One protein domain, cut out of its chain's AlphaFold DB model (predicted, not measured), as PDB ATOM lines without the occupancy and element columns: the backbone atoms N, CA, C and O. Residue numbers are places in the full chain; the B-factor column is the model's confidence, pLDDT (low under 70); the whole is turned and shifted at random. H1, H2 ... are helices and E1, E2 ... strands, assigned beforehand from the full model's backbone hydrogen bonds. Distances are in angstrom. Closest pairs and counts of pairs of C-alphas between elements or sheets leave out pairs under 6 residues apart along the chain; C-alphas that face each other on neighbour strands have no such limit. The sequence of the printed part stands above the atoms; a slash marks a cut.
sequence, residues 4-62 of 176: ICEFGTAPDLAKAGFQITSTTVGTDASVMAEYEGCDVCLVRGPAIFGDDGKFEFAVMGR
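This is residues 4 to 62 of the 176 residues of an uncharacterized protein of Pseudomonas stutzeri (UniProt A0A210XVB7). A strongly twisted sheet of three strands makes the core, and two short helices, H1 and H2, pack on it apart from each other. The link of the hairpin E2 and E3 lies at one end of the longest axis, and the turn after H1 at the other. The 59 printed residues include, in chain order, H1, E1, H2, E2 and E3; the sheet order is E1, E3, E2, all antiparallel. The class is mixed, helices and strands; the whole is compact, with a radius of gyration of the C-alphas of 11.1 A and spans of 34 by 24 by 15 A.

Residues 4 to 5 pair in parallel with residues 42 to 43. H1, residues 10 to 15, begins at C-alpha 10 (-24.450, 3.899, -14.141) and measures 8.7 A. E1, residues 19 to 26, measures 20.1 A and bends by 57 degrees at residue 22. H2, residues 28 to 34, measures 9.9 A. E2, residues 40 to 47, measures 20.1 A. E3, residues 55 to 61, measures 18.2 A and ends at C-alpha 61 (-20.046, -0.856, -5.451).

E3 is the inner strand. Toward E1, N 57 and O 24 are 2.8 A apart, within hydrogen-bond range; toward E2, N 43 and O 58 are 2.9 A apart, also within range. E1, H2 and E2 form a split strand-helix-strand unit, two strands running the same way with E3 between them, its crossover right-handed. H1 is on the sheet at a height of 9.3 A; its closest C-alphas to E2 are Ala 10 and Val 43, 6.6 A. H2 is on it at 8.2 A, slantwise to the strands at 46 degrees to E3 on the local plane; its closest C-alphas to E1 are Val 31 and Val 25, 7.4 A. In both helices every O i to N i+4 pair is within hydrogen-bond range.

The farthest C-alphas, Ala 16 and Gly 50, are 34.6 A apart. The printed part has no cut and no long link; no printed residue has a pLDDT under 70.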
ATOM      1  N   ILE A   4     -28.452   6.866  -3.223       92.88
ATOM      2  CA  ILE A   4     -29.329   6.589  -4.371       92.88
ATOM      3  C   ILE A   4     -28.900   7.470  -5.536       92.88
ATOM      4  O   ILE A   4     -28.796   8.690  -5.406       92.88
ATOM      5  N   CYS A   5     -28.658   6.844  -6.681       90.00
ATOM      6  CA  CYS A   5     -28.309   7.526  -7.912       90.00
ATOM      7  C   CYS A   5     -29.457   7.433  -8.917       90.00
ATOM      8  O   CYS A   5     -30.160   6.423  -9.008       90.00
ATOM      9  N   GLU A   6     -29.631   8.507  -9.681       81.31
ATOM     10  CA  GLU A   6     -30.688   8.592 -10.679       81.31
ATOM     11  C   GLU A   6     -30.429   7.677 -11.880       81.31
ATOM     12  O   GLU A   6     -29.308   7.249 -12.166       81.31
ATOM     13  N   PHE A   7     -31.496   7.389 -12.618       77.00
ATOM     14  CA  PHE A   7     -31.401   6.601 -13.837       77.00
ATOM     15  C   PHE A   7     -30.426   7.248 -14.837       77.00
ATOM     16  O   PHE A   7     -30.480   8.449 -15.101       77.00
ATOM     17  N   GLY A   8     -29.541   6.435 -15.417       78.75
ATOM     18  CA  GLY A   8     -28.549   6.889 -16.394       78.75
ATOM     19  C   GLY A   8     -27.196   7.313 -15.813       78.75
ATOM     20  O   GLY A   8     -26.302   7.613 -16.596       78.75
ATOM     21  N   THR A   9     -26.992   7.276 -14.490       85.81
ATOM     22  CA  THR A   9     -25.673   7.548 -13.878       85.81
ATOM     23  C   THR A   9     -24.725   6.345 -13.899       85.81
ATOM     24  O   THR A   9     -23.519   6.513 -13.729       85.81
ATOM     25  N   ALA A  10     -25.240   5.133 -14.133       85.12
ATOM     26  CA  ALA A  10     -24.450   3.899 -14.141       85.12
ATOM     27  C   ALA A  10     -23.200   3.945 -15.050       85.12
ATOM     28  O   ALA A  10     -22.145   3.490 -14.612       85.12
ATOM     29  N   PRO A  11     -23.238   4.520 -16.273       87.25
ATOM     30  CA  PRO A  11     -22.045   4.639 -17.111       87.25
ATOM     31  C   PRO A  11     -20.945   5.516 -16.503       87.25
ATOM     32  O   PRO A  11     -19.766   5.218 -16.674       87.25
ATOM     33  N   ASP A  12     -21.303   6.586 -15.793       87.19
ATOM     34  CA  ASP A  12     -20.320   7.471 -15.162       87.19
ATOM     35  C   ASP A  12     -19.770   6.862 -13.871       87.19
ATOM     36  O   ASP A  12     -18.569   6.940 -13.618       87.19
ATOM     37  N   LEU A  13     -20.612   6.149 -13.117       85.38
ATOM     38  CA  LEU A  13     -20.183   5.328 -11.984       85.38
ATOM     39  C   LEU A  13     -19.204   4.230 -12.427       85.38
ATOM     40  O   LEU A  13     -18.174   4.034 -11.785       85.38
ATOM     41  N   ALA A  14     -19.466   3.578 -13.563       81.38
ATOM     42  CA  ALA A  14     -18.566   2.581 -14.138       81.38
ATOM     43  C   ALA A  14     -17.211   3.176 -14.550       81.38
ATOM     44  O   ALA A  14     -16.168   2.596 -14.250       81.38
ATOM     45  N   LYS A  15     -17.193   4.368 -15.165       79.19
ATOM     46  CA  LYS A  15     -15.938   5.102 -15.427       79.19
ATOM     47  C   LYS A  15     -15.197   5.456 -14.135       79.19
ATOM     48  O   LYS A  15     -13.972   5.501 -14.137       79.19
ATOM     49  N   ALA A  16     -15.936   5.689 -13.050       75.94
ATOM     50  CA  ALA A  16     -15.405   5.952 -11.717       75.94
ATOM     51  C   ALA A  16     -15.050   4.676 -10.921       75.94
ATOM     52  O   ALA A  16     -14.791   4.773  -9.718       75.94
ATOM     53  N   GLY A  17     -15.044   3.498 -11.558       72.06
ATOM     54  CA  GLY A  17     -14.592   2.233 -10.965       72.06
ATOM     55  C   GLY A  17     -15.658   1.442 -10.203       72.06
ATOM     56  O   GLY A  17     -15.345   0.415  -9.610       72.06
ATOM     57  N   PHE A  18     -16.917   1.883 -10.206       81.75
ATOM     58  CA  PHE A  18     -18.008   1.113  -9.611       81.75
ATOM     59  C   PHE A  18     -18.469  -0.000 -10.556       81.75
ATOM     60  O   PHE A  18     -18.613   0.200 -11.761       81.75
ATOM     61  N   GLN A  19     -18.778  -1.168 -10.006       85.06
ATOM     62  CA  GLN A  19     -19.331  -2.299 -10.746       85.06
ATOM     63  C   GLN A  19     -20.666  -2.709 -10.144       85.06
ATOM     64  O   GLN A  19     -20.868  -2.573  -8.939       85.06
ATOM     65  N   ILE A  20     -21.581  -3.217 -10.975       88.62
ATOM     66  CA  ILE A  20     -22.816  -3.826 -10.472       88.62
ATOM     67  C   ILE A  20     -22.421  -5.090  -9.706       88.62
ATOM     68  O   ILE A  20     -21.902  -6.033 -10.299       88.62
ATOM     69  N   THR A  21     -22.659  -5.097  -8.400       83.69
ATOM     70  CA  THR A  21     -22.345  -6.222  -7.512       83.69
ATOM     71  C   THR A  21     -23.560  -7.112  -7.279       83.69
ATOM     72  O   THR A  21     -23.429  -8.329  -7.168       83.69
ATOM     73  N   SER A  22     -24.751  -6.518  -7.233       86.81
ATOM     74  CA  SER A  22     -26.023  -7.212  -7.039       86.81
ATOM     75  C   SER A  22     -27.198  -6.359  -7.534       86.81
ATOM     76  O   SER A  22     -27.032  -5.236  -8.020       86.81
ATOM     77  N   THR A  23     -28.406  -6.908  -7.418       93.50
ATOM     78  CA  THR A  23     -29.661  -6.159  -7.539       93.50
ATOM     79  C   THR A  23     -30.464  -6.328  -6.253       93.50
ATOM     80  O   THR A  23     -30.380  -7.369  -5.600       93.50
ATOM     81  N   THR A  24     -31.225  -5.302  -5.875       94.31
ATOM     82  CA  THR A  24     -32.162  -5.352  -4.741       94.31
ATOM     83  C   THR A  24     -33.487  -4.691  -5.119       94.31
ATOM     84  O   THR A  24     -33.580  -3.985  -6.124       94.31
ATOM     85  N   VAL A  25     -34.526  -4.930  -4.322       95.56
ATOM     86  CA  VAL A  25     -35.861  -4.363  -4.513       95.56
ATOM     87  C   VAL A  25     -36.365  -3.794  -3.199       95.56
ATOM     88  O   VAL A  25     -36.400  -4.484  -2.182       95.56
ATOM     89  N   GLY A  26     -36.842  -2.556  -3.223       95.56
ATOM     90  CA  GLY A  26     -37.426  -1.945  -2.039       95.56
ATOM     91  C   GLY A  26     -37.861  -0.509  -2.254       95.56
ATOM     92  O   GLY A  26     -37.859   0.006  -3.369       95.56
ATOM     93  N   THR A  27     -38.255   0.132  -1.162       95.75
ATOM     94  CA  THR A  27     -38.400   1.591  -1.106       95.75
ATOM     95  C   THR A  27     -37.028   2.229  -0.919       95.75
ATOM     96  O   THR A  27     -36.144   1.588  -0.352       95.75
ATOM     97  N   ASP A  28     -36.868   3.503  -1.280       94.88
ATOM     98  CA  ASP A  28     -35.643   4.267  -1.002       94.88
ATOM     99  C   ASP A  28     -35.175   4.120   0.454       94.88
ATOM    100  O   ASP A  28     -34.006   3.854   0.715       94.88
ATOM    101  N   ALA A  29     -36.100   4.242   1.412       94.69
ATOM    102  CA  ALA A  29     -35.788   4.152   2.835       94.69
ATOM    103  C   ALA A  29     -35.297   2.753   3.237       94.69
ATOM    104  O   ALA A  29     -34.342   2.636   4.000       94.69
ATOM    105  N   SER A  30     -35.929   1.695   2.720       94.44
ATOM    106  CA  SER A  30     -35.547   0.322   3.061       94.44
ATOM    107  C   SER A  30     -34.202  -0.066   2.453       94.44
ATOM    108  O   SER A  30     -33.400  -0.678   3.147       94.44
ATOM    109  N   VAL A  31     -33.928   0.318   1.200       92.94
ATOM    110  CA  VAL A  31     -32.638   0.003   0.563       92.94
ATOM    111  C   VAL A  31     -31.505   0.850   1.145       92.94
ATOM    112  O   VAL A  31     -30.409   0.349   1.351       92.94
ATOM    113  N   MET A  32     -31.754   2.111   1.507       92.94
ATOM    114  CA  MET A  32     -30.739   2.928   2.180       92.94
ATOM    115  C   MET A  32     -30.388   2.392   3.571       92.94
ATOM    116  O   MET A  32     -29.223   2.444   3.952       92.94
ATOM    117  N   ALA A  33     -31.368   1.857   4.306       89.69
ATOM    118  CA  ALA A  33     -31.123   1.187   5.582       89.69
ATOM    119  C   ALA A  33     -30.377  -0.148   5.402       89.69
ATOM    120  O   ALA A  33     -29.515  -0.476   6.210       89.69
ATOM    121  N   GLU A  34     -30.678  -0.907   4.343       89.00
ATOM    122  CA  GLU A  34     -29.994  -2.171   4.020       89.00
ATOM    123  C   GLU A  34     -28.493  -1.971   3.752       89.00
ATOM    124  O   GLU A  34     -27.684  -2.789   4.182       89.00
ATOM    125  N   TYR A  35     -28.118  -0.872   3.088       85.12
ATOM    126  CA  TYR A  35     -26.732  -0.565   2.707       85.12
ATOM    127  C   TYR A  35     -26.087   0.536   3.565       85.12
ATOM    128  O   TYR A  35     -25.112   1.166   3.145       85.12
ATOM    129  N   GLU A  36     -26.609   0.801   4.765       85.50
ATOM    130  CA  GLU A  36     -26.045   1.819   5.652       85.50
ATOM    131  C   GLU A  36     -24.554   1.542   5.935       85.50
ATOM    132  O   GLU A  36     -24.152   0.438   6.292       85.50
ATOM    133  N   GLY A  37     -23.706   2.557   5.737       74.25
ATOM    134  CA  GLY A  37     -22.255   2.445   5.921       74.25
ATOM    135  C   GLY A  37     -21.478   1.822   4.751       74.25
ATOM    136  O   GLY A  37     -20.257   1.960   4.717       74.25
ATOM    137  N   CYS A  38     -22.135   1.225   3.753       76.62
ATOM    138  CA  CYS A  38     -21.459   0.672   2.573       76.62
ATOM    139  C   CYS A  38     -21.011   1.769   1.585       76.62
ATOM    140  O   CYS A  38     -21.618   2.841   1.513       76.62
ATOM    141  N   ASP A  39     -19.967   1.523   0.784       82.94
ATOM    142  CA  ASP A  39     -19.584   2.404  -0.334       82.94
ATOM    143  C   ASP A  39     -20.231   1.968  -1.650       82.94
ATOM    144  O   ASP A  39     -19.612   1.360  -2.524       82.94
ATOM    145  N   VAL A  40     -21.535   2.232  -1.746       88.00
ATOM    146  CA  VAL A  40     -22.359   1.824  -2.886       88.00
ATOM    147  C   VAL A  40     -23.203   2.971  -3.436       88.00
ATOM    148  O   VAL A  40     -23.692   3.839  -2.713       88.00
ATOM    149  N   CYS A  41     -23.423   2.921  -4.740       92.31
ATOM    150  CA  CYS A  41     -24.377   3.714  -5.486       92.31
ATOM    151  C   CYS A  41     -25.542   2.815  -5.913       92.31
ATOM    152  O   CYS A  41     -25.376   1.890  -6.707       92.31
ATOM    153  N   LEU A  42     -26.732   3.087  -5.387       94.25
ATOM    154  CA  LEU A  42     -27.967   2.373  -5.702       94.25
ATOM    155  C   LEU A  42     -28.615   3.051  -6.913       94.25
ATOM    156  O   LEU A  42     -29.302   4.061  -6.764       94.25
ATOM    157  N   VAL A  43     -28.371   2.542  -8.120       94.69
ATOM    158  CA  VAL A  43     -28.944   3.117  -9.345       94.69
ATOM    159  C   VAL A  43     -30.393   2.667  -9.469       94.69
ATOM    160  O   VAL A  43     -30.661   1.476  -9.652       94.69
ATOM    161  N   ARG A  44     -31.325   3.619  -9.370       93.31
ATOM    162  CA  ARG A  44     -32.761   3.330  -9.434       93.31
ATOM    163  C   ARG A  44     -33.157   2.845 -10.833       93.31
ATOM    164  O   ARG A  44     -32.914   3.514 -11.838       93.31
ATOM    165  N   GLY A  45     -33.784   1.678 -10.870       89.38
ATOM    166  CA  GLY A  45     -34.387   1.048 -12.035       89.38
ATOM    167  C   GLY A  45     -35.910   1.246 -12.090       89.38
ATOM    168  O   GLY A  45     -36.440   2.216 -11.538       89.38
ATOM    169  N   PRO A  46     -36.637   0.365 -12.795       90.88
ATOM    170  CA  PRO A  46     -38.085   0.478 -12.938       90.88
ATOM    171  C   PRO A  46     -38.826   0.270 -11.610       90.88
ATOM    172  O   PRO A  46     -38.373  -0.443 -10.713       90.88
ATOM    173  N   ALA A  47     -40.012   0.877 -11.510       93.62
ATOM    174  CA  ALA A  47     -40.952   0.597 -10.432       93.62
ATOM    175  C   ALA A  47     -41.489  -0.839 -10.541       93.62
ATOM    176  O   ALA A  47     -41.739  -1.336 -11.644       93.62
ATOM    177  N   ILE A  48     -41.707  -1.488  -9.399       94.56
ATOM    178  CA  ILE A  48     -42.257  -2.841  -9.350       94.56
ATOM    179  C   ILE A  48     -43.766  -2.790  -9.569       94.56
ATOM    180  O   ILE A  48     -44.505  -2.105  -8.863       94.56
ATOM    181  N   PHE A  49     -44.240  -3.538 -10.562       92.69
ATOM    182  CA  PHE A  49     -45.664  -3.612 -10.858       92.69
ATOM    183  C   PHE A  49     -46.446  -4.213  -9.681       92.69
ATOM    184  O   PHE A  49     -46.157  -5.325  -9.242       92.69
ATOM    185  N   GLY A  50     -47.475  -3.496  -9.220       91.44
ATOM    186  CA  GLY A  50     -48.361  -3.944  -8.141       91.44
ATOM    187  C   GLY A  50     -47.812  -3.740  -6.727       91.44
ATOM    188  O   GLY A  50     -48.441  -4.203  -5.780       91.44
ATOM    189  N   ASP A  51     -46.675  -3.055  -6.578       89.94
ATOM    190  CA  ASP A  51     -46.002  -2.842  -5.297       89.94
ATOM    191  C   ASP A  51     -45.601  -1.357  -5.168       89.94
ATOM    192  O   ASP A  51     -44.473  -0.947  -5.462       89.94
ATOM    193  N   ASP A  52     -46.576  -0.524  -4.784       90.56
ATOM    194  CA  ASP A  52     -46.447   0.938  -4.761       90.56
ATOM    195  C   ASP A  52     -45.233   1.403  -3.941       90.56
ATOM    196  O   ASP A  52     -45.051   1.050  -2.774       90.56
ATOM    197  N   GLY A  53     -44.405   2.240  -4.568       89.12
ATOM    198  CA  GLY A  53     -43.216   2.824  -3.948       89.12
ATOM    199  C   GLY A  53     -41.986   1.916  -3.916       89.12
ATOM    200  O   GLY A  53     -40.950   2.356  -3.414       89.12
ATOM    201  N   LYS A  54     -42.061   0.689  -4.454       95.00
ATOM    202  CA  LYS A  54     -40.886  -0.170  -4.634       95.00
ATOM    203  C   LYS A  54     -40.285  -0.030  -6.027       95.00
ATOM    204  O   LYS A  54     -40.996   0.024  -7.030       95.00
ATOM    205  N   PHE A  55     -38.961  -0.056  -6.075       94.88
ATOM    206  CA  PHE A  55     -38.171  -0.035  -7.299       94.88
ATOM    207  C   PHE A  55     -37.158  -1.172  -7.278       94.88
ATOM    208  O   PHE A  55     -36.746  -1.629  -6.210       94.88
ATOM    209  N   GLU A  56     -36.748  -1.607  -8.462       93.69
ATOM    210  CA  GLU A  56     -35.505  -2.351  -8.628       93.69
ATOM    211  C   GLU A  56     -34.320  -1.384  -8.517       93.69
ATOM    212  O   GLU A  56     -34.374  -0.267  -9.032       93.69
ATOM    213  N   PHE A  57     -33.242  -1.804  -7.863       94.69
ATOM    214  CA  PHE A  57     -31.990  -1.061  -7.789       94.69
ATOM    215  C   PHE A  57     -30.842  -1.946  -8.251       94.69
ATOM    216  O   PHE A  57     -30.669  -3.060  -7.752       94.69
ATOM    217  N   ALA A  58     -30.015  -1.423  -9.155       93.75
ATOM    218  CA  ALA A  58     -28.691  -1.980  -9.375       93.75
ATOM    219  C   ALA A  58     -27.764  -1.454  -8.275       93.75
ATOM    220  O   ALA A  58     -27.579  -0.242  -8.139       93.75
ATOM    221  N   VAL A  59     -27.187  -2.360  -7.489       92.06
ATOM    222  CA  VAL A  59     -26.213  -2.007  -6.458       92.06
ATOM    223  C   VAL A  59     -24.863  -1.910  -7.140       92.06
ATOM    224  O   VAL A  59     -24.304  -2.913  -7.577       92.06
ATOM    225  N   MET A  60     -24.358  -0.691  -7.285       90.31
ATOM    226  CA  MET A  60     -23.030  -0.450  -7.822       90.31
ATOM    227  C   MET A  60     -22.074  -0.187  -6.669       90.31
ATOM    228  O   MET A  60     -22.233   0.798  -5.963       90.31
ATOM    229  N   GLY A  61     -21.084  -1.044  -6.463       81.06
ATOM    230  CA  GLY A  61     -20.046  -0.856  -5.451       81.06
ATOM    231  C   GLY A  61     -18.674  -0.808  -6.100       81.06
ATOM    232  O   GLY A  61     -18.464  -1.397  -7.162       81.06
ATOM    233  N   ARG A  62     -17.717  -0.141  -5.460       72.31
ATOM    234  CA  ARG A  62     -16.315  -0.465  -5.713       72.31
ATOM    235  C   ARG A  62     -16.023  -1.691  -4.865       72.31
ATOM    236  O   ARG A  62     -16.089  -1.619  -3.641       72.31
TER     237      ARG A  62